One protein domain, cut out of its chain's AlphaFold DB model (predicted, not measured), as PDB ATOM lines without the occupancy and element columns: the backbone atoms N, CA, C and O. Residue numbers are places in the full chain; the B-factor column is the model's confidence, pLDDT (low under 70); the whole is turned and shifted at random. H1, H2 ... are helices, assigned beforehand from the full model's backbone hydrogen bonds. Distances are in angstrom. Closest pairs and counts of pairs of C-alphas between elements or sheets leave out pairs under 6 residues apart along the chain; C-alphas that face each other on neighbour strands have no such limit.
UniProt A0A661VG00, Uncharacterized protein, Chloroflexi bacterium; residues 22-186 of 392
ATOM      1  N   ALA A  22     -19.181 -40.523  14.304       93.06
ATOM      2  CA  ALA A  22     -19.001 -39.106  13.985       93.06
ATOM      3  C   ALA A  22     -20.181 -38.606  13.134       93.06
ATOM      4  O   ALA A  22     -20.094 -38.515  11.910       93.06
ATOM      5  N   LEU A  23     -21.335 -38.404  13.775       96.00
ATOM      6  CA  LEU A  23     -22.577 -38.013  13.097       96.00
ATOM      7  C   LEU A  23     -22.483 -36.631  12.436       96.00
ATOM      8  O   LEU A  23     -23.117 -36.412  11.413       96.00
ATOM      9  N   ASP A  24     -21.650 -35.749  12.975       92.62
ATOM     10  CA  ASP A  24     -21.298 -34.429  12.445       92.62
ATOM     11  C   ASP A  24     -20.576 -34.478  11.087       92.62
ATOM     12  O   ASP A  24     -20.603 -33.511  10.335       92.62
ATOM     13  N   THR A  25     -19.966 -35.614  10.735       94.38
ATOM     14  CA  THR A  25     -19.303 -35.810   9.429       94.38
ATOM     15  C   THR A  25     -20.243 -36.300   8.322       94.38
ATOM     16  O   THR A  25     -19.842 -36.423   7.160       94.38
ATOM     17  N   VAL A  26     -21.492 -36.615   8.669       97.75
ATOM     18  CA  VAL A  26     -22.532 -36.977   7.706       97.75
ATOM     19  C   VAL A  26     -23.193 -35.679   7.254       97.75
ATOM     20  O   VAL A  26     -23.836 -35.012   8.057       97.75
ATOM     21  N   GLU A  27     -23.050 -35.317   5.978       97.25
ATOM     22  CA  GLU A  27     -23.375 -33.967   5.471       97.25
ATOM     23  C   GLU A  27     -24.810 -33.541   5.786       97.25
ATOM     24  O   GLU A  27     -25.072 -32.405   6.165       97.25
ATOM     25  N   ILE A  28     -25.751 -34.480   5.701       96.75
ATOM     26  CA  ILE A  28     -27.166 -34.213   5.978       96.75
ATOM     27  C   ILE A  28     -27.489 -33.975   7.457       96.75
ATOM     28  O   ILE A  28     -28.623 -33.639   7.774       96.75
ATOM     29  N   PHE A  29     -26.545 -34.220   8.364       97.62
ATOM     30  CA  PHE A  29     -26.715 -34.028   9.803       97.62
ATOM     31  C   PHE A  29     -25.947 -32.815  10.319       97.62
ATOM     32  O   PHE A  29     -26.121 -32.467  11.482       97.62
ATOM     33  N   GLU A  30     -25.131 -32.154   9.493       94.19
ATOM     34  CA  GLU A  30     -24.301 -31.019   9.915       94.19
ATOM     35  C   GLU A  30     -25.144 -29.938  10.617       94.19
ATOM     36  O   GLU A  30     -24.783 -29.444  11.683       94.19
ATOM     37  N   HIS A  31     -26.333 -29.638  10.084       93.75
ATOM     38  CA  HIS A  31     -27.264 -28.647  10.639       93.75
ATOM     39  C   HIS A  31     -28.127 -29.148  11.807       93.75
ATOM     40  O   HIS A  31     -29.045 -28.438  12.230       93.75
ATOM     41  N   TYR A  32     -27.889 -30.363  12.310       96.44
ATOM     42  CA  TYR A  32     -28.554 -30.888  13.511       96.44
ATOM     43  C   TYR A  32     -27.778 -30.539  14.779       96.44
ATOM     44  O   TYR A  32     -28.334 -30.608  15.874       96.44
ATOM     45  N   PHE A  33     -26.503 -30.187  14.631       94.62
ATOM     46  CA  PHE A  33     -25.632 -29.822  15.731       94.62
ATOM     47  C   PHE A  33     -25.637 -28.311  15.927       94.62
ATOM     48  O   PHE A  33     -25.507 -27.532  14.981       94.62
ATOM     49  N   ASP A  34     -25.771 -27.902  17.179       92.12
ATOM     50  CA  ASP A  34     -25.498 -26.538  17.588       92.12
ATOM     51  C   ASP A  34     -24.005 -26.241  17.403       92.12
ATOM     52  O   ASP A  34     -23.146 -27.015  17.830       92.12
ATOM     53  N   LYS A  35     -23.686 -25.130  16.735       88.94
ATOM     54  CA  LYS A  35     -22.307 -24.815  16.333       88.94
ATOM     55  C   LYS A  35     -21.402 -24.461  17.512       88.94
ATOM     56  O   LYS A  35     -20.191 -24.634  17.400       88.94
ATOM     57  N   ASP A  36     -21.979 -23.981  18.610       88.44
ATOM     58  CA  ASP A  36     -21.226 -23.508  19.769       88.44
ATOM     59  C   ASP A  36     -20.963 -24.648  20.761       88.44
ATOM     60  O   ASP A  36     -19.874 -24.759  21.325       88.44
ATOM     61  N   THR A  37     -21.953 -25.519  20.962       89.19
ATOM     62  CA  THR A  37     -21.909 -26.610  21.947       89.19
ATOM     63  C   THR A  37     -21.606 -27.979  21.340       89.19
ATOM     64  O   THR A  37     -21.209 -28.895  22.063       89.19
ATOM     65  N   GLY A  38     -21.806 -28.154  20.031       87.12
ATOM     66  CA  GLY A  38     -21.711 -29.452  19.356       87.12
ATOM     67  C   GLY A  38     -22.796 -30.446  19.785       87.12
ATOM     68  O   GLY A  38     -22.642 -31.651  19.571       87.12
ATOM     69  N   LEU A  39     -23.868 -29.973  20.430       89.81
ATOM     70  CA  LEU A  39     -24.987 -30.798  20.885       89.81
ATOM     71  C   LEU A  39     -26.076 -30.888  19.815       89.81
ATOM     72  O   LEU A  39     -26.287 -29.959  19.041       89.81
ATOM     73  N   LEU A  40     -26.791 -32.011  19.789       93.19
ATOM     74  CA  LEU A  40     -27.953 -32.186  18.921       93.19
ATOM     75  C   LEU A  40     -29.092 -31.248  19.344       93.19
ATOM     76  O   LEU A  40     -29.408 -31.147  20.529       93.19
ATOM     77  N   THR A  41     -29.738 -30.605  18.371       92.88
ATOM     78  CA  THR A  41     -30.828 -29.643  18.592       92.88
ATOM     79  C   THR A  41     -32.001 -29.859  17.637       92.88
ATOM     80  O   THR A  41     -31.864 -30.423  16.545       92.88
ATOM     81  N   ASP A  42     -33.183 -29.405  18.064       93.81
ATOM     82  CA  ASP A  42     -34.448 -29.497  17.326       93.81
ATOM     83  C   ASP A  42     -34.755 -30.912  16.795       93.81
ATOM     84  O   ASP A  42     -35.165 -31.077  15.646       93.81
ATOM     85  N   LEU A  43     -34.542 -31.953  17.606       96.56
ATOM     86  CA  LEU A  43     -34.671 -33.351  17.171       96.56
ATOM     87  C   LEU A  43     -36.044 -33.681  16.550       96.56
ATOM     88  O   LEU A  43     -36.113 -34.461  15.600       96.56
ATOM     89  N   ASP A  44     -37.119 -33.043  17.015       95.88
ATOM     90  CA  ASP A  44     -38.486 -33.271  16.513       95.88
ATOM     91  C   ASP A  44     -38.864 -32.388  15.318       95.88
ATOM     92  O   ASP A  44     -39.953 -32.500  14.750       95.88
ATOM     93  N   ARG A  45     -37.958 -31.508  14.881       96.88
ATOM     94  CA  ARG A  45     -38.170 -30.710  13.677       96.88
ATOM     95  C   ARG A  45     -38.179 -31.613  12.449       96.88
ATOM     96  O   ARG A  45     -37.380 -32.543  12.324       96.88
ATOM     97  N   ARG A  46     -39.065 -31.297  11.506       96.94
ATOM     98  CA  ARG A  46     -39.111 -31.967  10.205       96.94
ATOM     99  C   ARG A  46     -37.892 -31.632   9.355       96.94
ATOM    100  O   ARG A  46     -37.530 -30.465   9.210       96.94
ATOM    101  N   ASP A  47     -37.340 -32.671   8.746       96.62
ATOM    102  CA  ASP A  47     -36.398 -32.616   7.641       96.62
ATOM    103  C   ASP A  47     -36.931 -33.513   6.513       96.62
ATOM    104  O   ASP A  47     -36.995 -34.744   6.614       96.62
ATOM    105  N   GLY A  48     -37.477 -32.874   5.476       94.50
ATOM    106  CA  GLY A  48     -38.241 -33.550   4.431       94.50
ATOM    107  C   GLY A  48     -39.426 -34.354   4.985       94.50
ATOM    108  O   GLY A  48     -40.327 -33.810   5.623       94.50
ATOM    109  N   ALA A  49     -39.438 -35.660   4.701       92.94
ATOM    110  CA  ALA A  49     -40.515 -36.576   5.081       92.94
ATOM    111  C   ALA A  49     -40.383 -37.153   6.505       92.94
ATOM    112  O   ALA A  49     -41.277 -37.872   6.940       92.94
ATOM    113  N   CYS A  50     -39.296 -36.863   7.224       97.69
ATOM    114  CA  CYS A  50     -38.993 -37.430   8.540       97.69
ATOM    115  C   CYS A  50     -38.715 -36.322   9.563       97.69
ATOM    116  O   CYS A  50     -38.572 -35.155   9.198       97.69
ATOM    117  N   THR A  51     -38.633 -36.658  10.848       98.19
ATOM    118  CA  THR A  51     -37.969 -35.784  11.830       98.19
ATOM    119  C   THR A  51     -36.459 -36.008  11.834       98.19
ATOM    120  O   THR A  51     -35.969 -37.048  11.381       98.19
ATOM    121  N   ARG A  52     -35.696 -35.051  12.371       98.25
ATOM    122  CA  ARG A  52     -34.240 -35.208  12.548       98.25
ATOM    123  C   ARG A  52     -33.909 -36.423  13.420       98.25
ATOM    124  O   ARG A  52     -33.024 -37.204  13.073       98.25
ATOM    125  N   ARG A  53     -34.673 -36.628  14.501       98.19
ATOM    126  CA  ARG A  53     -34.590 -37.789  15.405       98.19
ATOM    127  C   ARG A  53     -34.730 -39.103  14.640       98.19
ATOM    128  O   ARG A  53     -33.884 -39.983  14.779       98.19
ATOM    129  N   GLU A  54     -35.756 -39.221  13.798       98.50
ATOM    130  CA  GLU A  54     -36.003 -40.410  12.975       98.50
ATOM    131  C   GLU A  54     -34.814 -40.719  12.052       98.50
ATOM    132  O   GLU A  54     -34.376 -41.866  11.958       98.50
ATOM    133  N   LEU A  55     -34.248 -39.701  11.397       98.69
ATOM    134  CA  LEU A  55     -33.120 -39.880  10.475       98.69
ATOM    135  C   LEU A  55     -31.845 -40.341  11.195       98.69
ATOM    136  O   LEU A  55     -31.146 -41.225  10.690       98.69
ATOM    137  N   LEU A  56     -31.575 -39.802  12.388       98.69
ATOM    138  CA  LEU A  56     -30.464 -40.237  13.238       98.69
ATOM    139  C   LEU A  56     -30.640 -41.696  13.681       98.69
ATOM    140  O   LEU A  56     -29.698 -42.482  13.584       98.69
ATOM    141  N   LEU A  57     -31.850 -42.085  14.100       98.75
ATOM    142  CA  LEU A  57     -32.166 -43.467  14.480       98.75
ATOM    143  C   LEU A  57     -31.966 -44.437  13.307       98.75
ATOM    144  O   LEU A  57     -31.306 -45.466  13.465       98.75
ATOM    145  N   ARG A  58     -32.451 -44.090  12.107       98.62
ATOM    146  CA  ARG A  58     -32.254 -44.906  10.892       98.62
ATOM    147  C   ARG A  58     -30.771 -45.079  10.557       98.62
ATOM    148  O   ARG A  58     -30.338 -46.197  10.271       98.62
ATOM    149  N   TYR A  59     -29.987 -44.002  10.627       98.75
ATOM    150  CA  TYR A  59     -28.548 -44.056  10.367       98.75
ATOM    151  C   TYR A  59     -27.803 -44.898  11.403       98.75
ATOM    152  O   TYR A  59     -26.999 -45.753  11.039       98.75
ATOM    153  N   LEU A  60     -28.089 -44.701  12.693       98.62
ATOM    154  CA  LEU A  60     -27.466 -45.463  13.774       98.62
ATOM    155  C   LEU A  60     -27.832 -46.953  13.707       98.62
ATOM    156  O   LEU A  60     -26.980 -47.790  14.003       98.62
ATOM    157  N   LEU A  61     -29.050 -47.302  13.276       98.62
ATOM    158  CA  LEU A  61     -29.460 -48.697  13.094       98.62
ATOM    159  C   LEU A  61     -28.663 -49.364  11.970       98.62
ATOM    160  O   LEU A  61     -28.135 -50.464  12.150       98.62
ATOM    161  N   LEU A  62     -28.536 -48.681  10.829       98.31
ATOM    162  CA  LEU A  62     -27.693 -49.134   9.726       98.31
ATOM    163  C   LEU A  62     -26.235 -49.266  10.187       98.31
ATOM    164  O   LEU A  62     -25.628 -50.317   9.995       98.31
ATOM    165  N   ASN A  63     -25.699 -48.260  10.878       97.75
ATOM    166  CA  ASN A  63     -24.342 -48.287  11.418       97.75
ATOM    167  C   ASN A  63     -24.114 -49.492  12.335       97.75
ATOM    168  O   ASN A  63     -23.146 -50.224  12.156       97.75
ATOM    169  N   ALA A  64     -25.047 -49.782  13.241       96.88
ATOM    170  CA  ALA A  64     -24.932 -50.917  14.147       96.88
ATOM    171  C   ALA A  64     -24.921 -52.255  13.390       96.88
ATOM    172  O   ALA A  64     -24.184 -53.174  13.752       96.88
ATOM    173  N   VAL A  65     -25.701 -52.369  12.309       96.06
ATOM    174  CA  VAL A  65     -25.694 -53.548  11.431       96.06
ATOM    175  C   VAL A  65     -24.360 -53.701  10.697       96.06
ATOM    176  O   VAL A  65     -23.892 -54.833  10.548       96.06
ATOM    177  N   LEU A  66     -23.730 -52.611  10.255       94.88
ATOM    178  CA  LEU A  66     -22.443 -52.679   9.561       94.88
ATOM    179  C   LEU A  66     -21.263 -52.887  10.531       94.88
ATOM    180  O   LEU A  66     -20.329 -53.622  10.204       94.88
ATOM    181  N   ASP A  67     -21.317 -52.315  11.739       91.81
ATOM    182  CA  ASP A  67     -20.282 -52.369  12.789       91.81
ATOM    183  C   ASP A  67     -20.294 -53.720  13.542       91.81
ATOM    184  O   ASP A  67     -20.483 -53.824  14.760       91.81
ATOM    185  N   GLN A  68     -20.127 -54.805  12.783       84.06
ATOM    186  CA  GLN A  68     -19.961 -56.178  13.284       84.06
ATOM    187  C   GLN A  68     -18.571 -56.757  12.969       84.06
ATOM    188  O   GLN A  68     -18.261 -57.871  13.393       84.06
ATOM    189  N   GLY A  69     -17.747 -56.020  12.219       79.00
ATOM    190  CA  GLY A  69     -16.394 -56.410  11.825       79.00
ATOM    191  C   GLY A  69     -15.318 -55.985  12.832       79.00
ATOM    192  O   GLY A  69     -15.616 -55.329  13.826       79.00
ATOM    193  N   PRO A  70     -14.047 -56.353  12.588       74.50
ATOM    194  CA  PRO A  70     -12.936 -56.057  13.492       74.50
ATOM    195  C   PRO A  70     -12.397 -54.615  13.406       74.50
ATOM    196  O   PRO A  70     -11.591 -54.245  14.253       74.50
ATOM    197  N   ASP A  71     -12.782 -53.826  12.396       88.81
ATOM    198  CA  ASP A  71     -12.342 -52.433  12.206       88.81
ATOM    199  C   ASP A  71     -13.538 -51.468  12.193       88.81
ATOM    200  O   ASP A  71     -14.015 -51.057  11.133       88.81
ATOM    201  N   SER A  72     -14.040 -51.120  13.381       89.69
ATOM    202  CA  SER A  72     -15.183 -50.209  13.540       89.69
ATOM    203  C   SER A  72     -14.927 -48.825  12.940       89.69
ATOM    204  O   SER A  72     -15.839 -48.212  12.395       89.69
ATOM    205  N   GLU A  73     -13.693 -48.324  13.004       92.00
ATOM    206  CA  GLU A  73     -13.342 -47.013  12.452       92.00
ATOM    207  C   GLU A  73     -13.433 -47.017  10.918       92.00
ATOM    208  O   GLU A  73     -14.056 -46.128  10.336       92.00
ATOM    209  N   GLY A  74     -12.911 -48.058  10.260       94.62
ATOM    210  CA  GLY A  74     -13.050 -48.218   8.813       94.62
ATOM    211  C   GLY A  74     -14.501 -48.361   8.364       94.62
ATOM    212  O   GLY A  74     -14.908 -47.725   7.394       94.62
ATOM    213  N   VAL A  75     -15.305 -49.134   9.099       94.25
ATOM    214  CA  VAL A  75     -16.739 -49.301   8.812       94.25
ATOM    215  C   VAL A  75     -17.508 -47.985   8.953       94.25
ATOM    216  O   VAL A  75     -18.357 -47.682   8.114       94.25
ATOM    217  N   ARG A  76     -17.205 -47.176   9.974       94.69
ATOM    218  CA  ARG A  76     -17.847 -45.865  10.162       94.69
ATOM    219  C   ARG A  76     -17.482 -44.898   9.043       94.69
ATOM    220  O   ARG A  76     -18.376 -44.278   8.480       94.69
ATOM    221  N   LEU A  77     -16.199 -44.828   8.675       96.44
ATOM    222  CA  LEU A  77     -15.747 -44.012   7.545       96.44
ATOM    223  C   LEU A  77     -16.429 -44.437   6.237       96.44
ATOM    224  O   LEU A  77     -16.858 -43.591   5.455       96.44
ATOM    225  N   PHE A  78     -16.544 -45.747   6.022       97.25
ATOM    226  CA  PHE A  78     -17.227 -46.332   4.876       97.25
ATOM    227  C   PHE A  78     -18.704 -45.927   4.812       97.25
ATOM    228  O   PHE A  78     -19.143 -45.401   3.791       97.25
ATOM    229  N   LEU A  79     -19.455 -46.100   5.904       97.75
ATOM    230  CA  LEU A  79     -20.864 -45.710   5.966       97.75
ATOM    231  C   LEU A  79     -21.055 -44.204   5.739       97.75
ATOM    232  O   LEU A  79     -21.913 -43.831   4.939       97.75
ATOM    233  N   THR A  80     -20.259 -43.353   6.394       98.19
ATOM    234  CA  THR A  80     -20.334 -41.895   6.215       98.19
ATOM    235  C   THR A  80     -20.126 -41.520   4.749       98.19
ATOM    236  O   THR A  80     -20.950 -40.816   4.169       98.19
ATOM    237  N   ARG A  81     -19.061 -42.030   4.117       98.50
ATOM    238  CA  ARG A  81     -18.742 -41.705   2.720       98.50
ATOM    239  C   ARG A  81     -19.810 -42.198   1.750       98.50
ATOM    240  O   ARG A  81     -20.277 -41.403   0.947       98.50
ATOM    241  N   VAL A  82     -20.250 -43.455   1.859       98.56
ATOM    242  CA  VAL A  82     -21.344 -43.966   1.012       98.56
ATOM    243  C   VAL A  82     -22.611 -43.136   1.219       98.56
ATOM    244  O   VAL A  82     -23.280 -42.802   0.247       98.56
ATOM    245  N   THR A  83     -22.931 -42.760   2.461       98.69
ATOM    246  CA  THR A  83     -24.102 -41.920   2.744       98.69
ATOM    247  C   THR A  83     -23.994 -40.578   2.028       98.69
ATOM    248  O   THR A  83     -24.907 -40.221   1.289       98.69
ATOM    249  N   ASN A  84     -22.873 -39.871   2.175       98.69
ATOM    250  CA  ASN A  84     -22.671 -38.573   1.534       98.69
ATOM    251  C   ASN A  84     -22.727 -38.692  -0.003       98.69
ATOM    252  O   ASN A  84     -23.457 -37.936  -0.640       98.69
ATOM    253  N   GLU A  85     -22.057 -39.683  -0.609       98.56
ATOM    254  CA  GLU A  85     -22.089 -39.865  -2.072       98.56
ATOM    255  C   GLU A  85     -23.492 -40.173  -2.611       98.56
ATOM    256  O   GLU A  85     -23.880 -39.658  -3.662       98.56
ATOM    257  N   LEU A  86     -24.275 -40.982  -1.892       98.62
ATOM    258  CA  LEU A  86     -25.657 -41.269  -2.277       98.62
ATOM    259  C   LEU A  86     -26.544 -40.028  -2.172       98.62
ATOM    260  O   LEU A  86     -27.333 -39.767  -3.079       98.62
ATOM    261  N   TYR A  87     -26.392 -39.223  -1.120       98.44
ATOM    262  CA  TYR A  87     -27.176 -37.998  -0.966       98.44
ATOM    263  C   TYR A  87     -26.832 -36.924  -1.998       98.44
ATOM    264  O   TYR A  87     -27.747 -36.282  -2.511       98.44
ATOM    265  N   ARG A  88     -25.557 -36.778  -2.377       98.31
ATOM    266  CA  ARG A  88     -25.146 -35.881  -3.475       98.31
ATOM    267  C   ARG A  88     -25.708 -36.303  -4.835       98.31
ATOM    268  O   ARG A  88     -25.846 -35.470  -5.723       98.31
ATOM    269  N   GLN A  89     -26.060 -37.580  -4.988       98.06
ATOM    270  CA  GLN A  89     -26.756 -38.129  -6.157       98.06
ATOM    271  C   GLN A  89     -28.279 -38.181  -5.977       98.06
ATOM    272  O   GLN A  89     -28.969 -38.862  -6.732       98.06
ATOM    273  N   GLU A  90     -28.819 -37.483  -4.973       96.94
ATOM    274  CA  GLU A  90     -30.251 -37.432  -4.655       96.94
ATOM    275  C   GLU A  90     -30.875 -38.793  -4.274       96.94
ATOM    276  O   GLU A  90     -32.099 -38.937  -4.172       96.94
ATOM    277  N   VAL A  91     -30.050 -39.793  -3.946       98.19
ATOM    278  CA  VAL A  91     -30.474 -41.073  -3.365       98.19
ATOM    279  C   VAL A  91     -30.656 -40.884  -1.855       98.19
ATOM    280  O   VAL A  91     -29.856 -41.329  -1.031       98.19
ATOM    281  N   ARG A  92     -31.735 -40.193  -1.467       97.75
ATOM    282  CA  ARG A  92     -32.044 -39.817  -0.069       97.75
ATOM    283  C   ARG A  92     -32.606 -40.976   0.763       97.75
ATOM    284  O   ARG A  92     -33.707 -40.902   1.313       97.75
ATOM    285  N   PHE A  93     -31.858 -42.071   0.851       98.19
ATOM    286  CA  PHE A  93     -32.353 -43.358   1.349       98.19
ATOM    287  C   PHE A  93     -32.780 -43.376   2.825       98.19
ATOM    288  O   PHE A  93     -33.593 -44.213   3.201       98.19
ATOM    289  N   LEU A  94     -32.282 -42.475   3.681       98.19
ATOM    290  CA  LEU A  94     -32.766 -42.416   5.072       98.19
ATOM    291  C   LEU A  94     -34.135 -41.737   5.160       98.19
ATOM    292  O   LEU A  94     -34.954 -42.153   5.973       98.19
ATOM    293  N   HIS A  95     -34.407 -40.743   4.309       98.06
ATOM    294  CA  HIS A  95     -35.716 -40.084   4.241       98.06
ATOM    295  C   HIS A  95     -36.756 -41.001   3.596       98.06
ATOM    296  O   HIS A  95     -37.889 -41.099   4.061       98.06
ATOM    297  N   ARG A  96     -36.354 -41.684   2.518       97.25
ATOM    298  CA  ARG A  96     -37.212 -42.546   1.700       97.25
ATOM    299  C   ARG A  96     -36.494 -43.862   1.388       97.25
ATOM    300  O   ARG A  96     -35.812 -43.953   0.361       97.25
ATOM    301  N   PRO A  97     -36.595 -44.872   2.270       97.44
ATOM    302  CA  PRO A  97     -35.868 -46.132   2.120       97.44
ATOM    303  C   PRO A  97     -36.136 -46.871   0.807       97.44
ATOM    304  O   PRO A  97     -35.246 -47.544   0.293       97.44
ATOM    305  N   GLU A  98     -37.318 -46.708   0.208       97.44
ATOM    306  CA  GLU A  98     -37.659 -47.294  -1.091       97.44
ATOM    307  C   GLU A  98     -36.737 -46.823  -2.227       97.44
ATOM    308  O   GLU A  98     -36.519 -47.560  -3.191       97.44
ATOM    309  N   ILE A  99     -36.152 -45.623  -2.107       97.69
ATOM    310  CA  ILE A  99     -35.230 -45.075  -3.110       97.69
ATOM    311  C   ILE A  99     -33.946 -45.906  -3.173       97.69
ATOM    312  O   ILE A  99     -33.440 -46.126  -4.266       97.69
ATOM    313  N   PHE A 100     -33.458 -46.447  -2.050       98.25
ATOM    314  CA  PHE A 100     -32.287 -47.333  -2.058       98.25
ATOM    315  C   PHE A 100     -32.500 -48.560  -2.950       98.25
ATOM    316  O   PHE A 100     -31.609 -48.962  -3.690       98.25
ATOM    317  N   PHE A 101     -33.695 -49.152  -2.886       97.69
ATOM    318  CA  PHE A 101     -34.028 -50.342  -3.665       97.69
ATOM    319  C   PHE A 101     -34.287 -50.016  -5.135       97.69
ATOM    320  O   PHE A 101     -33.908 -50.798  -6.005       97.69
ATOM    321  N   ARG A 102     -34.915 -48.869  -5.419       98.06
ATOM    322  CA  ARG A 102     -35.142 -48.412  -6.795       98.06
ATOM    323  C   ARG A 102     -33.829 -48.066  -7.497       98.06
ATOM    324  O   ARG A 102     -33.638 -48.459  -8.640       98.06
ATOM    325  N   GLU A 103     -32.922 -47.405  -6.785       98.00
ATOM    326  CA  GLU A 103     -31.614 -46.969  -7.284       98.00
ATOM    327  C   GLU A 103     -30.490 -47.940  -6.880       98.00
ATOM    328  O   GLU A 103     -29.344 -47.533  -6.669       98.00
ATOM    329  N   LEU A 104     -30.795 -49.240  -6.754       97.00
ATOM    330  CA  LEU A 104     -29.850 -50.234  -6.231       97.00
ATOM    331  C   LEU A 104     -28.546 -50.300  -7.040       97.00
ATOM    332  O   LEU A 104     -27.496 -50.566  -6.461       97.00
ATOM    333  N   GLY A 105     -28.595 -50.036  -8.350       97.50
ATOM    334  CA  GLY A 105     -27.397 -49.937  -9.190       97.50
ATOM    335  C   GLY A 105     -26.438 -48.851  -8.695       97.50
ATOM    336  O   GLY A 105     -25.286 -49.147  -8.398       97.50
ATOM    337  N   ILE A 106     -26.951 -47.633  -8.481       97.94
ATOM    338  CA  ILE A 106     -26.175 -46.509  -7.935       97.94
ATOM    339  C   ILE A 106     -25.639 -46.867  -6.544       97.94
ATOM    340  O   ILE A 106     -24.461 -46.662  -6.259       97.94
ATOM    341  N   ALA A 107     -26.478 -47.454  -5.685       97.38
ATOM    342  CA  ALA A 107     -26.067 -47.872  -4.347       97.38
ATOM    343  C   ALA A 107     -24.914 -48.884  -4.368       97.38
ATOM    344  O   ALA A 107     -23.943 -48.724  -3.630       97.38
ATOM    345  N   VAL A 108     -24.994 -49.910  -5.218       97.25
ATOM    346  CA  VAL A 108     -23.947 -50.931  -5.368       97.25
ATOM    347  C   VAL A 108     -22.648 -50.318  -5.888       97.25
ATOM    348  O   VAL A 108     -21.583 -50.628  -5.348       97.25
ATOM    349  N   ASP A 109     -22.721 -49.424  -6.871       97.88
ATOM    350  CA  ASP A 109     -21.538 -48.765  -7.429       97.88
ATOM    351  C   ASP A 109     -20.833 -47.901  -6.372       97.88
ATOM    352  O   ASP A 109     -19.615 -48.013  -6.196       97.88
ATOM    353  N   GLN A 110     -21.587 -47.122  -5.586       98.19
ATOM    354  CA  GLN A 110     -21.017 -46.311  -4.503       98.19
ATOM    355  C   GLN A 110     -20.454 -47.164  -3.361       98.19
ATOM    356  O   GLN A 110     -19.348 -46.905  -2.888       98.19
ATOM    357  N   ILE A 111     -21.160 -48.220  -2.943       97.62
ATOM    358  CA  ILE A 111     -20.664 -49.179  -1.941       97.62
ATOM    359  C   ILE A 111     -19.347 -49.810  -2.415       97.62
ATOM    360  O   ILE A 111     -18.437 -49.979  -1.607       97.62
ATOM    361  N   THR A 112     -19.212 -50.127  -3.704       96.88
ATOM    362  CA  THR A 112     -17.976 -50.693  -4.271       96.88
ATOM    363  C   THR A 112     -16.846 -49.665  -4.285       96.88
ATOM    364  O   THR A 112     -15.784 -49.901  -3.712       96.88
ATOM    365  N   SER A 113     -17.082 -48.500  -4.892       97.81
ATOM    366  CA  SER A 113     -16.056 -47.469  -5.060       97.81
ATOM    367  C   SER A 113     -15.531 -46.955  -3.718       97.81
ATOM    368  O   SER A 113     -14.319 -46.859  -3.509       97.81
ATOM    369  N   VAL A 114     -16.427 -46.695  -2.760       98.00
ATOM    370  CA  VAL A 114     -16.035 -46.229  -1.426       98.00
ATOM    371  C   VAL A 114     -15.338 -47.334  -0.629       98.00
ATOM    372  O   VAL A 114     -14.413 -47.033   0.127       98.00
ATOM    373  N   HIS A 115     -15.735 -48.604  -0.794       96.00
ATOM    374  CA  HIS A 115     -15.036 -49.732  -0.170       96.00
ATOM    375  C   HIS A 115     -13.558 -49.738  -0.574       96.00
ATOM    376  O   HIS A 115     -12.685 -49.805   0.296       96.00
ATOM    377  N   ASP A 116     -13.283 -49.624  -1.874       95.94
ATOM    378  CA  ASP A 116     -11.920 -49.657  -2.401       95.94
ATOM    379  C   ASP A 116     -11.112 -48.444  -1.925       95.94
ATOM    380  O   ASP A 116     -10.007 -48.609  -1.405       95.94
ATOM    381  N   ALA A 117     -11.707 -47.248  -1.946       97.62
ATOM    382  CA  ALA A 117     -11.064 -46.036  -1.443       97.62
ATOM    383  C   ALA A 117     -10.724 -46.113   0.060       97.62
ATOM    384  O   ALA A 117      -9.656 -45.678   0.490       97.62
ATOM    385  N   VAL A 118     -11.611 -46.661   0.899       96.56
ATOM    386  CA  VAL A 118     -11.320 -46.832   2.336       96.56
ATOM    387  C   VAL A 118     -10.275 -47.928   2.557       96.56
ATOM    388  O   VAL A 118      -9.417 -47.793   3.433       96.56
ATOM    389  N   LYS A 119     -10.300 -48.994   1.750       95.25
ATOM    390  CA  LYS A 119      -9.292 -50.057   1.783       95.25
ATOM    391  C   LYS A 119      -7.895 -49.531   1.465       95.25
ATOM    392  O   LYS A 119      -6.967 -49.871   2.197       95.25
ATOM    393  N   GLU A 120      -7.744 -48.675   0.458       96.44
ATOM    394  CA  GLU A 120      -6.466 -48.020   0.140       96.44
ATOM    395  C   GLU A 120      -5.918 -47.203   1.316       96.44
ATOM    396  O   GLU A 120      -4.723 -47.252   1.600       96.44
ATOM    397  N   LEU A 121      -6.798 -46.515   2.049       95.62
ATOM    398  CA  LEU A 121      -6.412 -45.683   3.189       95.62
ATOM    399  C   LEU A 121      -6.033 -46.495   4.433       95.62
ATOM    400  O   LEU A 121      -5.137 -46.096   5.173       95.62
ATOM    401  N   ARG A 122      -6.729 -47.606   4.707       94.81
ATOM    402  CA  ARG A 122      -6.675 -48.270   6.024       94.81
ATOM    403  C   ARG A 122      -5.973 -49.617   6.050       94.81
ATOM    404  O   ARG A 122      -5.507 -50.033   7.113       94.81
ATOM    405  N   ALA A 123      -5.900 -50.331   4.927       94.50
ATOM    406  CA  ALA A 123      -5.486 -51.733   4.936       94.50
ATOM    407  C   ALA A 123      -4.067 -51.943   5.485       94.50
ATOM    408  O   ALA A 123      -3.823 -52.930   6.184       94.50
ATOM    409  N   ALA A 124      -3.141 -51.022   5.196       95.44
ATOM    410  CA  ALA A 124      -1.760 -51.096   5.666       95.44
ATOM    411  C   ALA A 124      -1.664 -50.954   7.193       95.44
ATOM    412  O   ALA A 124      -1.047 -51.791   7.857       95.44
ATOM    413  N   ASP A 125      -2.326 -49.944   7.762       93.19
ATOM    414  CA  ASP A 125      -2.340 -49.726   9.207       93.19
ATOM    415  C   ASP A 125      -3.066 -50.840   9.949       93.19
ATOM    416  O   ASP A 125      -2.537 -51.381  10.925       93.19
ATOM    417  N   TRP A 126      -4.224 -51.266   9.439       92.31
ATOM    418  CA  TRP A 126      -4.943 -52.402   9.999       92.31
ATOM    419  C   TRP A 126      -4.068 -53.661  10.028       92.31
ATOM    420  O   TRP A 126      -4.011 -54.356  11.047       92.31
ATOM    421  N   ALA A 127      -3.352 -53.950   8.938       92.69
ATOM    422  CA  ALA A 127      -2.479 -55.116   8.839       92.69
ATOM    423  C   ALA A 127      -1.300 -55.047   9.815       92.69
ATOM    424  O   ALA A 127      -1.001 -56.044  10.483       92.69
ATOM    425  N   ARG A 128      -0.675 -53.871   9.943       92.25
ATOM    426  CA  ARG A 128       0.418 -53.610  10.888       92.25
ATOM    427  C   ARG A 128      -0.030 -53.848  12.329       92.25
ATOM    428  O   ARG A 128       0.624 -54.600  13.048       92.25
ATOM    429  N   VAL A 129      -1.155 -53.257  12.727       87.88
ATOM    430  CA  VAL A 129      -1.699 -53.364  14.090       87.88
ATOM    431  C   VAL A 129      -2.136 -54.796  14.414       87.88
ATOM    432  O   VAL A 129      -1.923 -55.275  15.523       87.88
ATOM    433  N   ASN A 130      -2.702 -55.524  13.447       86.19
ATOM    434  CA  ASN A 130      -3.243 -56.868  13.678       86.19
ATOM    435  C   ASN A 130      -2.254 -58.014  13.399       86.19
ATOM    436  O   ASN A 130      -2.637 -59.189  13.501       86.19
ATOM    437  N   LEU A 131      -0.999 -57.708  13.040       90.12
ATOM    438  CA  LEU A 131      -0.012 -58.684  12.552       90.12
ATOM    439  C   LEU A 131      -0.640 -59.604  11.487       90.12
ATOM    440  O   LEU A 131      -0.766 -60.829  11.652       90.12
ATOM    441  N   SER A 132      -1.154 -58.965  10.440       89.94
ATOM    442  CA  SER A 132      -1.896 -59.577   9.337       89.94
ATOM    443  C   SER A 132      -1.380 -59.060   7.991       89.94
ATOM    444  O   SER A 132      -0.413 -58.308   7.928       89.94
ATOM    445  N   GLU A 133      -2.022 -59.477   6.904       91.75
ATOM    446  CA  GLU A 133      -1.740 -59.001   5.547       91.75
ATOM    447  C   GLU A 133      -2.801 -57.988   5.117       91.75
ATOM    448  O   GLU A 133      -3.996 -58.239   5.287       91.75
ATOM    449  N   ALA A 134      -2.381 -56.885   4.491       92.94
ATOM    450  CA  ALA A 134      -3.285 -55.844   3.991       92.94
ATOM    451  C   ALA A 134      -4.305 -56.387   2.974       92.94
ATOM    452  O   ALA A 134      -5.457 -55.963   2.959       92.94
ATOM    453  N   ALA A 135      -3.927 -57.400   2.184       91.38
ATOM    454  CA  ALA A 135      -4.815 -58.043   1.214       91.38
ATOM    455  C   ALA A 135      -6.079 -58.655   1.853       91.38
ATOM    456  O   ALA A 135      -7.121 -58.722   1.203       91.38
ATOM    457  N   LYS A 136      -6.001 -59.058   3.131       89.38
ATOM    458  CA  LYS A 136      -7.118 -59.645   3.892       89.38
ATOM    459  C   LYS A 136      -8.090 -58.597   4.437       89.38
ATOM    460  O   LYS A 136      -9.136 -58.976   4.960       89.38
ATOM    461  N   TYR A 137      -7.756 -57.311   4.346       91.75
ATOM    462  CA  TYR A 137      -8.642 -56.240   4.775       91.75
ATOM    463  C   TYR A 137      -9.859 -56.150   3.848       91.75
ATOM    464  O   TYR A 137      -9.728 -56.090   2.619       91.75
ATOM    465  N   SER A 138     -11.038 -56.156   4.456       91.38
ATOM    466  CA  SER A 138     -12.326 -55.997   3.792       91.38
ATOM    467  C   SER A 138     -13.308 -55.378   4.774       91.38
ATOM    468  O   SER A 138     -13.328 -55.751   5.951       91.38
ATOM    469  N   LEU A 139     -14.130 -54.455   4.281       91.56
ATOM    470  CA  LEU A 139     -15.247 -53.888   5.043       91.56
ATOM    471  C   LEU A 139     -16.516 -54.737   4.886       91.56
ATOM    472  O   LEU A 139     -17.483 -54.576   5.635       91.56
ATOM    473  N   PHE A 140     -16.518 -55.668   3.929       90.50
ATOM    474  CA  PHE A 140     -17.606 -56.618   3.771       90.50
ATOM    475  C   PHE A 140     -17.506 -57.725   4.819       90.50
ATOM    476  O   PHE A 140     -16.475 -58.375   5.003       90.50
ATOM    477  N   LEU A 141     -18.621 -57.941   5.515       80.12
ATOM    478  CA  LEU A 141     -18.744 -58.932   6.577       80.12
ATOM    479  C   LEU A 141     -18.868 -60.352   6.009       80.12
ATOM    480  O   LEU A 141     -19.224 -60.547   4.848       80.12
ATOM    481  N   ASP A 142     -18.597 -61.349   6.853       69.94
ATOM    482  CA  ASP A 142     -18.742 -62.785   6.559       69.94
ATOM    483  C   ASP A 142     -17.991 -63.276   5.311       69.94
ATOM    484  O   ASP A 142     -18.367 -64.272   4.694       69.94
ATOM    485  N   GLY A 143     -16.922 -62.576   4.923       65.88
ATOM    486  CA  GLY A 143     -16.162 -62.906   3.720       65.88
ATOM    487  C   GLY A 143     -16.958 -62.709   2.430       65.88
ATOM    488  O   GLY A 143     -16.575 -63.281   1.408       65.88
ATOM    489  N   ALA A 144     -18.039 -61.919   2.461       76.44
ATOM    490  CA  ALA A 144     -18.798 -61.574   1.272       76.44
ATOM    491  C   ALA A 144     -17.857 -60.966   0.221       76.44
ATOM    492  O   ALA A 144     -17.254 -59.918   0.431       76.44
ATOM    493  N   GLN A 145     -17.721 -61.663  -0.907       78.19
ATOM    494  CA  GLN A 145     -16.968 -61.199  -2.077       78.19
ATOM    495  C   GLN A 145     -17.868 -60.435  -3.059       78.19
ATOM    496  O   GLN A 145     -17.397 -59.906  -4.057       78.19
ATOM    497  N   GLN A 146     -19.180 -60.434  -2.808       85.94
ATOM    498  CA  GLN A 146     -20.198 -59.935  -3.721       85.94
ATOM    499  C   GLN A 146     -20.915 -58.743  -3.095       85.94
ATOM    500  O   GLN A 146     -21.630 -58.878  -2.098       85.94
ATOM    501  N   VAL A 147     -20.743 -57.583  -3.725       92.06
ATOM    502  CA  VAL A 147     -21.297 -56.307  -3.262       92.06
ATOM    503  C   VAL A 147     -22.820 -56.331  -3.246       92.06
ATOM    504  O   VAL A 147     -23.417 -55.881  -2.279       92.06
ATOM    505  N   LEU A 148     -23.460 -56.927  -4.258       92.44
ATOM    506  CA  LEU A 148     -24.923 -57.003  -4.337       92.44
ATOM    507  C   LEU A 148     -25.534 -57.694  -3.109       92.44
ATOM    508  O   LEU A 148     -26.473 -57.181  -2.506       92.44
ATOM    509  N   SER A 149     -24.982 -58.843  -2.708       90.25
ATOM    510  CA  SER A 149     -25.454 -59.565  -1.522       90.25
ATOM    511  C   SER A 149     -25.236 -58.751  -0.252       90.25
ATOM    512  O   SER A 149     -26.110 -58.724   0.611       90.25
ATOM    513  N   TYR A 150     -24.099 -58.060  -0.145       93.00
ATOM    514  CA  TYR A 150     -23.817 -57.175   0.980       93.00
ATOM    515  C   TYR A 150     -24.782 -55.978   1.022       93.00
ATOM    516  O   TYR A 150     -25.351 -55.700   2.074       93.00
ATOM    517  N   ALA A 151     -25.043 -55.330  -0.114       95.38
ATOM    518  CA  ALA A 151     -25.983 -54.222  -0.232       95.38
ATOM    519  C   ALA A 151     -27.403 -54.657   0.151       95.38
ATOM    520  O   ALA A 151     -28.006 -54.064   1.034       95.38
ATOM    521  N   ILE A 152     -27.933 -55.745  -0.409       94.00
ATOM    522  CA  ILE A 152     -29.292 -56.202  -0.070       94.00
ATOM    523  C   ILE A 152     -29.379 -56.621   1.404       94.00
ATOM    524  O   ILE A 152     -30.295 -56.226   2.126       94.00
ATOM    525  N   PHE A 153     -28.421 -57.417   1.877       93.06
ATOM    526  CA  PHE A 153     -28.527 -58.033   3.194       93.06
ATOM    527  C   PHE A 153     -28.121 -57.096   4.336       93.06
ATOM    528  O   PHE A 153     -28.832 -57.011   5.332       93.06
ATOM    529  N   ARG A 154     -26.998 -56.381   4.213       93.25
ATOM    530  CA  ARG A 154     -26.452 -55.536   5.288       93.25
ATOM    531  C   ARG A 154     -26.954 -54.095   5.239       93.25
ATOM    532  O   ARG A 154     -27.073 -53.497   6.300       93.25
ATOM    533  N   TRP A 155     -27.301 -53.572   4.061       96.25
ATOM    534  CA  TRP A 155     -27.897 -52.235   3.924       96.25
ATOM    535  C   TRP A 155     -29.414 -52.293   3.754       96.25
ATOM    536  O   TRP A 155     -30.148 -51.647   4.492       96.25
ATOM    537  N   GLY A 156     -29.901 -53.113   2.827       97.31
ATOM    538  CA  GLY A 156     -31.322 -53.213   2.515       97.31
ATOM    539  C   GLY A 156     -32.152 -53.696   3.701       97.31
ATOM    540  O   GLY A 156     -33.194 -53.122   3.977       97.31
ATOM    541  N   THR A 157     -31.688 -54.691   4.463       96.50
ATOM    542  CA  THR A 157     -32.462 -55.225   5.603       96.50
ATOM    543  C   THR A 157     -32.765 -54.167   6.682       96.50
ATOM    544  O   THR A 157     -33.942 -54.007   7.007       96.50
ATOM    545  N   PRO A 158     -31.795 -53.392   7.217       97.81
ATOM    546  CA  PRO A 158     -32.117 -52.304   8.145       97.81
ATOM    547  C   PRO A 158     -32.927 -51.163   7.529       97.81
ATOM    548  O   PRO A 158     -33.681 -50.530   8.258       97.81
ATOM    549  N   LEU A 159     -32.832 -50.920   6.219       98.44
ATOM    550  CA  LEU A 159     -33.664 -49.928   5.523       98.44
ATOM    551  C   LEU A 159     -35.097 -50.418   5.264       98.44
ATOM    552  O   LEU A 159     -36.032 -49.621   5.227       98.44
ATOM    553  N   ALA A 160     -35.297 -51.730   5.143       98.25
ATOM    554  CA  ALA A 160     -36.617 -52.326   4.984       98.25
ATOM    555  C   ALA A 160     -37.475 -52.180   6.251       98.25
ATOM    556  O   ALA A 160     -38.694 -52.110   6.144       98.25
ATOM    557  N   VAL A 161     -36.868 -52.093   7.440       98.25
ATOM    558  CA  VAL A 161     -37.603 -51.899   8.702       98.25
ATOM    559  C   VAL A 161     -38.405 -50.590   8.711       98.25
ATOM    560  O   VAL A 161     -39.631 -50.672   8.786       98.25
ATOM    561  N   PRO A 162     -37.794 -49.394   8.582       98.19
ATOM    562  CA  PRO A 162     -38.553 -48.151   8.507       98.19
ATOM    563  C   PRO A 162     -39.485 -48.111   7.290       98.19
ATOM    564  O   PRO A 162     -40.574 -47.567   7.406       98.19
ATOM    565  N   LEU A 163     -39.122 -48.731   6.156       98.19
ATOM    566  CA  LEU A 163     -40.018 -48.835   4.995       98.19
ATOM    567  C   LEU A 163     -41.329 -49.555   5.334       98.19
ATOM    568  O   LEU A 163     -42.410 -49.058   5.020       98.19
ATOM    569  N   LEU A 164     -41.232 -50.727   5.969       98.25
ATOM    570  CA  LEU A 164     -42.391 -51.522   6.368       98.25
ATOM    571  C   LEU A 164     -43.217 -50.795   7.427       98.25
ATOM    572  O   LEU A 164     -44.432 -50.721   7.290       98.25
ATOM    573  N   LEU A 165     -42.565 -50.201   8.430       98.38
ATOM    574  CA  LEU A 165     -43.258 -49.421   9.455       98.38
ATOM    575  C   LEU A 165     -44.007 -48.220   8.849       98.38
ATOM    576  O   LEU A 165     -45.141 -47.961   9.229       98.38
ATOM    577  N   THR A 166     -43.422 -47.520   7.868       97.62
ATOM    578  CA  THR A 166     -44.106 -46.440   7.136       97.62
ATOM    579  C   THR A 166     -45.308 -46.943   6.338       97.62
ATOM    580  O   THR A 166     -46.315 -46.243   6.264       97.62
ATOM    581  N   HIS A 167     -45.222 -48.131   5.734       97.12
ATOM    582  CA  HIS A 167     -46.339 -48.722   4.995       97.12
ATOM    583  C   HIS A 167     -47.477 -49.175   5.924       97.12
ATOM    584  O   HIS A 167     -48.647 -49.083   5.557       97.12
ATOM    585  N   ASP A 168     -47.136 -49.667   7.113       97.56
ATOM    586  CA  ASP A 168     -48.101 -50.180   8.087       97.56
ATOM    587  C   ASP A 168     -48.715 -49.075   8.968       97.56
ATOM    588  O   ASP A 168     -49.716 -49.315   9.642       97.56
ATOM    589  N   GLU A 169     -48.156 -47.861   8.951       97.38
ATOM    590  CA  GLU A 169     -48.706 -46.692   9.641       97.38
ATOM    591  C   GLU A 169     -49.789 -46.012   8.791       97.38
ATOM    592  O   GLU A 169     -49.530 -45.459   7.720       97.38
ATOM    593  N   SER A 170     -51.026 -46.043   9.289       96.12
ATOM    594  CA  SER A 170     -52.186 -45.433   8.631       96.12
ATOM    595  C   SER A 170     -52.285 -43.921   8.846       96.12
ATOM    596  O   SER A 170     -52.943 -43.242   8.061       96.12
ATOM    597  N   ASP A 171     -51.680 -43.403   9.916       96.69
ATOM    598  CA  ASP A 171     -51.711 -41.984  10.270       96.69
ATOM    599  C   ASP A 171     -50.528 -41.240   9.620       96.69
ATOM    600  O   ASP A 171     -49.369 -41.399  10.017       96.69
ATOM    601  N   GLU A 172     -50.818 -40.418   8.606       94.94
ATOM    602  CA  GLU A 172     -49.810 -39.639   7.867       94.94
ATOM    603  C   GLU A 172     -48.983 -38.715   8.775       94.94
ATOM    604  O   GLU A 172     -47.803 -38.482   8.498       94.94
ATOM    605  N   ASP A 173     -49.548 -38.242   9.889       95.12
ATOM    606  CA  ASP A 173     -48.831 -37.369  10.821       95.12
ATOM    607  C   ASP A 173     -47.769 -38.134  11.628       95.12
ATOM    608  O   ASP A 173     -46.787 -37.535  12.080       95.12
ATOM    609  N   ARG A 174     -47.912 -39.465  11.751       96.25
ATOM    610  CA  ARG A 174     -47.002 -40.355  12.500       96.25
ATOM    611  C   ARG A 174     -45.930 -41.018  11.649       96.25
ATOM    612  O   ARG A 174     -44.863 -41.337  12.177       96.25
ATOM    613  N   LYS A 175     -46.175 -41.205  10.347       97.00
ATOM    614  CA  LYS A 175     -45.186 -41.739   9.381       97.00
ATOM    615  C   LYS A 175     -43.762 -41.165   9.512       97.00
ATOM    616  O   LYS A 175     -42.799 -41.908   9.310       97.00
ATOM    617  N   PRO A 176     -43.590 -39.884   9.860       97.81
ATOM    618  CA  PRO A 176     -42.282 -39.227   9.911       97.81
ATOM    619  C   PRO A 176     -41.417 -39.617  11.116       97.81
ATOM    620  O   PRO A 176     -40.253 -39.222  11.163       97.81
ATOM    621  N   GLU A 177     -41.960 -40.407  12.047       97.50
ATOM    622  CA  GLU A 177     -41.311 -40.882  13.280       97.50
ATOM    623  C   GLU A 177     -41.505 -42.396  13.501       97.50
ATOM    624  O   GLU A 177     -41.509 -42.883  14.634       97.50
ATOM    625  N   VAL A 178     -41.747 -43.166  12.441       98.00
ATOM    626  CA  VAL A 178     -42.171 -44.569  12.579       98.00
ATOM    627  C   VAL A 178     -41.171 -45.454  13.314       98.00
ATOM    628  O   VAL A 178     -41.584 -46.264  14.148       98.00
ATOM    629  N   LEU A 179     -39.870 -45.307  13.053       98.50
ATOM    630  CA  LEU A 179     -38.850 -46.091  13.741       98.50
ATOM    631  C   LEU A 179     -38.701 -45.615  15.187       98.50
ATOM    632  O   LEU A 179     -38.604 -46.452  16.083       98.50
ATOM    633  N   PHE A 180     -38.731 -44.302  15.430       98.31
ATOM    634  CA  PHE A 180     -38.740 -43.745  16.786       98.31
ATOM    635  C   PHE A 180     -39.878 -44.322  17.631       98.31
ATOM    636  O   PHE A 180     -39.639 -44.815  18.737       98.31
ATOM    637  N   ARG A 181     -41.102 -44.323  17.098       97.44
ATOM    638  CA  ARG A 181     -42.284 -44.856  17.787       97.44
ATOM    639  C   ARG A 181     -42.163 -46.355  18.041       97.44
ATOM    640  O   ARG A 181     -42.362 -46.775  19.178       97.44
ATOM    641  N   TYR A 182     -41.766 -47.125  17.027       98.19
ATOM    642  CA  TYR A 182     -41.542 -48.568  17.151       98.19
ATOM    643  C   TYR A 182     -40.486 -48.911  18.209       98.19
ATOM    644  O   TYR A 182     -40.633 -49.856  18.971       98.19
ATOM    645  N   ILE A 183     -39.403 -48.140  18.294       97.50
ATOM    646  CA  ILE A 183     -38.365 -48.346  19.312       97.50
ATOM    647  C   ILE A 183     -38.907 -48.020  20.702       97.50
ATOM    648  O   ILE A 183     -38.680 -48.776  21.643       97.50
ATOM    649  N   ARG A 184     -39.629 -46.905  20.832       95.50
ATOM    650  CA  ARG A 184     -40.125 -46.396  22.114       95.50
ATOM    651  C   ARG A 184     -41.262 -47.235  22.706       95.50
ATOM    652  O   ARG A 184     -41.516 -47.117  23.906       95.50
ATOM    653  N   GLU A 185     -41.940 -48.054  21.899       96.00
ATOM    654  CA  GLU A 185     -43.081 -48.875  22.334       96.00
ATOM    655  C   GLU A 185     -42.697 -49.970  23.340       96.00
ATOM    656  O   GLU A 185     -43.545 -50.432  24.101       96.00
ATOM    657  N   TRP A 186     -41.422 -50.359  23.378       97.38
ATOM    658  CA  TRP A 186     -40.930 -51.405  24.267       97.38
ATOM    659  C   TRP A 186     -40.652 -50.890  25.684       97.38
ATOM    660  O   TRP A 186     -40.223 -49.753  25.900       97.38
TER     661      TRP A 186
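What this domain is: This is residues 22 to 186 of the 392 residues of an uncharacterized protein of Chloroflexi bacterium (UniProt A0A661VG00). Two pairs of helices side by side, H5 with H3 and H6 with H2, make a compact body; H5 and H6, both kinked, meet near their first residues as a wide V. Short H4 packs on H6, H7 packs on H2 and H6, and the long link of residues 33 to 51 joins H1 to H2. The printed part has 165 residues, with seven named helices, H1 to H7 in chain order, and no named strand: all helix, mostly crossed. It is compact, with a radius of gyration of the C-alphas of 16.7 A and spans of 52 by 39 by 34 A.

How they stand to each other: Start at H5, residues 104 to 130, with a kink of 54 degrees near residue 122. H3, residues 72 to 88, touches it at a shallow tilt of 27 degrees, opposite ways; the closest C-alphas, of Val 82 and Gln 110, are 6.0 A apart. The hub is H6, residues 147 to 168; its residues 147 to 151 touch residues 107 to 112 of H5, closest at C-alphas 148 and 108, 6.2 A. H2, residues 52 to 66, touches H6 at a shallow tilt of 34.7 degrees, only just short of steep, closest at C-alphas 62 and 158, 5.7 A. H4, residues 97 to 102, touches H6, closest at C-alphas 97 and 159, 5.6 A. H7, residues 175 to 184, touches H6, about perpendicular at 81 degrees, closest at C-alphas 175 and 166, 5.3 A. H1, residues 27 to 32, only just touches H3, with 3 pairs of C-alphas within 8 A, closest at C-alphas 27 and 84, 6.1 A. Every O i to N i+4 pair is within hydrogen-bond range in H2 and H3, against 0 of 2 in H1, where 2 of 3 O i to N i+3 pairs are, 1 of 2 in H4, 21 of 23 in H5, 14 of 18 in H6 and 4 of 6 in H7.

Where its parts are: Find C-alpha 27, where H1 begins, at (-23.375, -33.967, 5.471), and C-alpha 184, where H7 ends, at (-40.125, -46.396, 22.114). From first to last C-alpha, H5 runs 33.9 A, H6 29.7 A, H3 24.4 A and H2 21.3 A.

The domain as a whole: The C-alphas of Leu 131 and Asp 171, the two farthest apart, are 54.4 A apart. The printed part has no cut; the links H1 to H2 and H5 to H6 are long. Confidence is low, with pLDDT under 70, at residues 142 to 143.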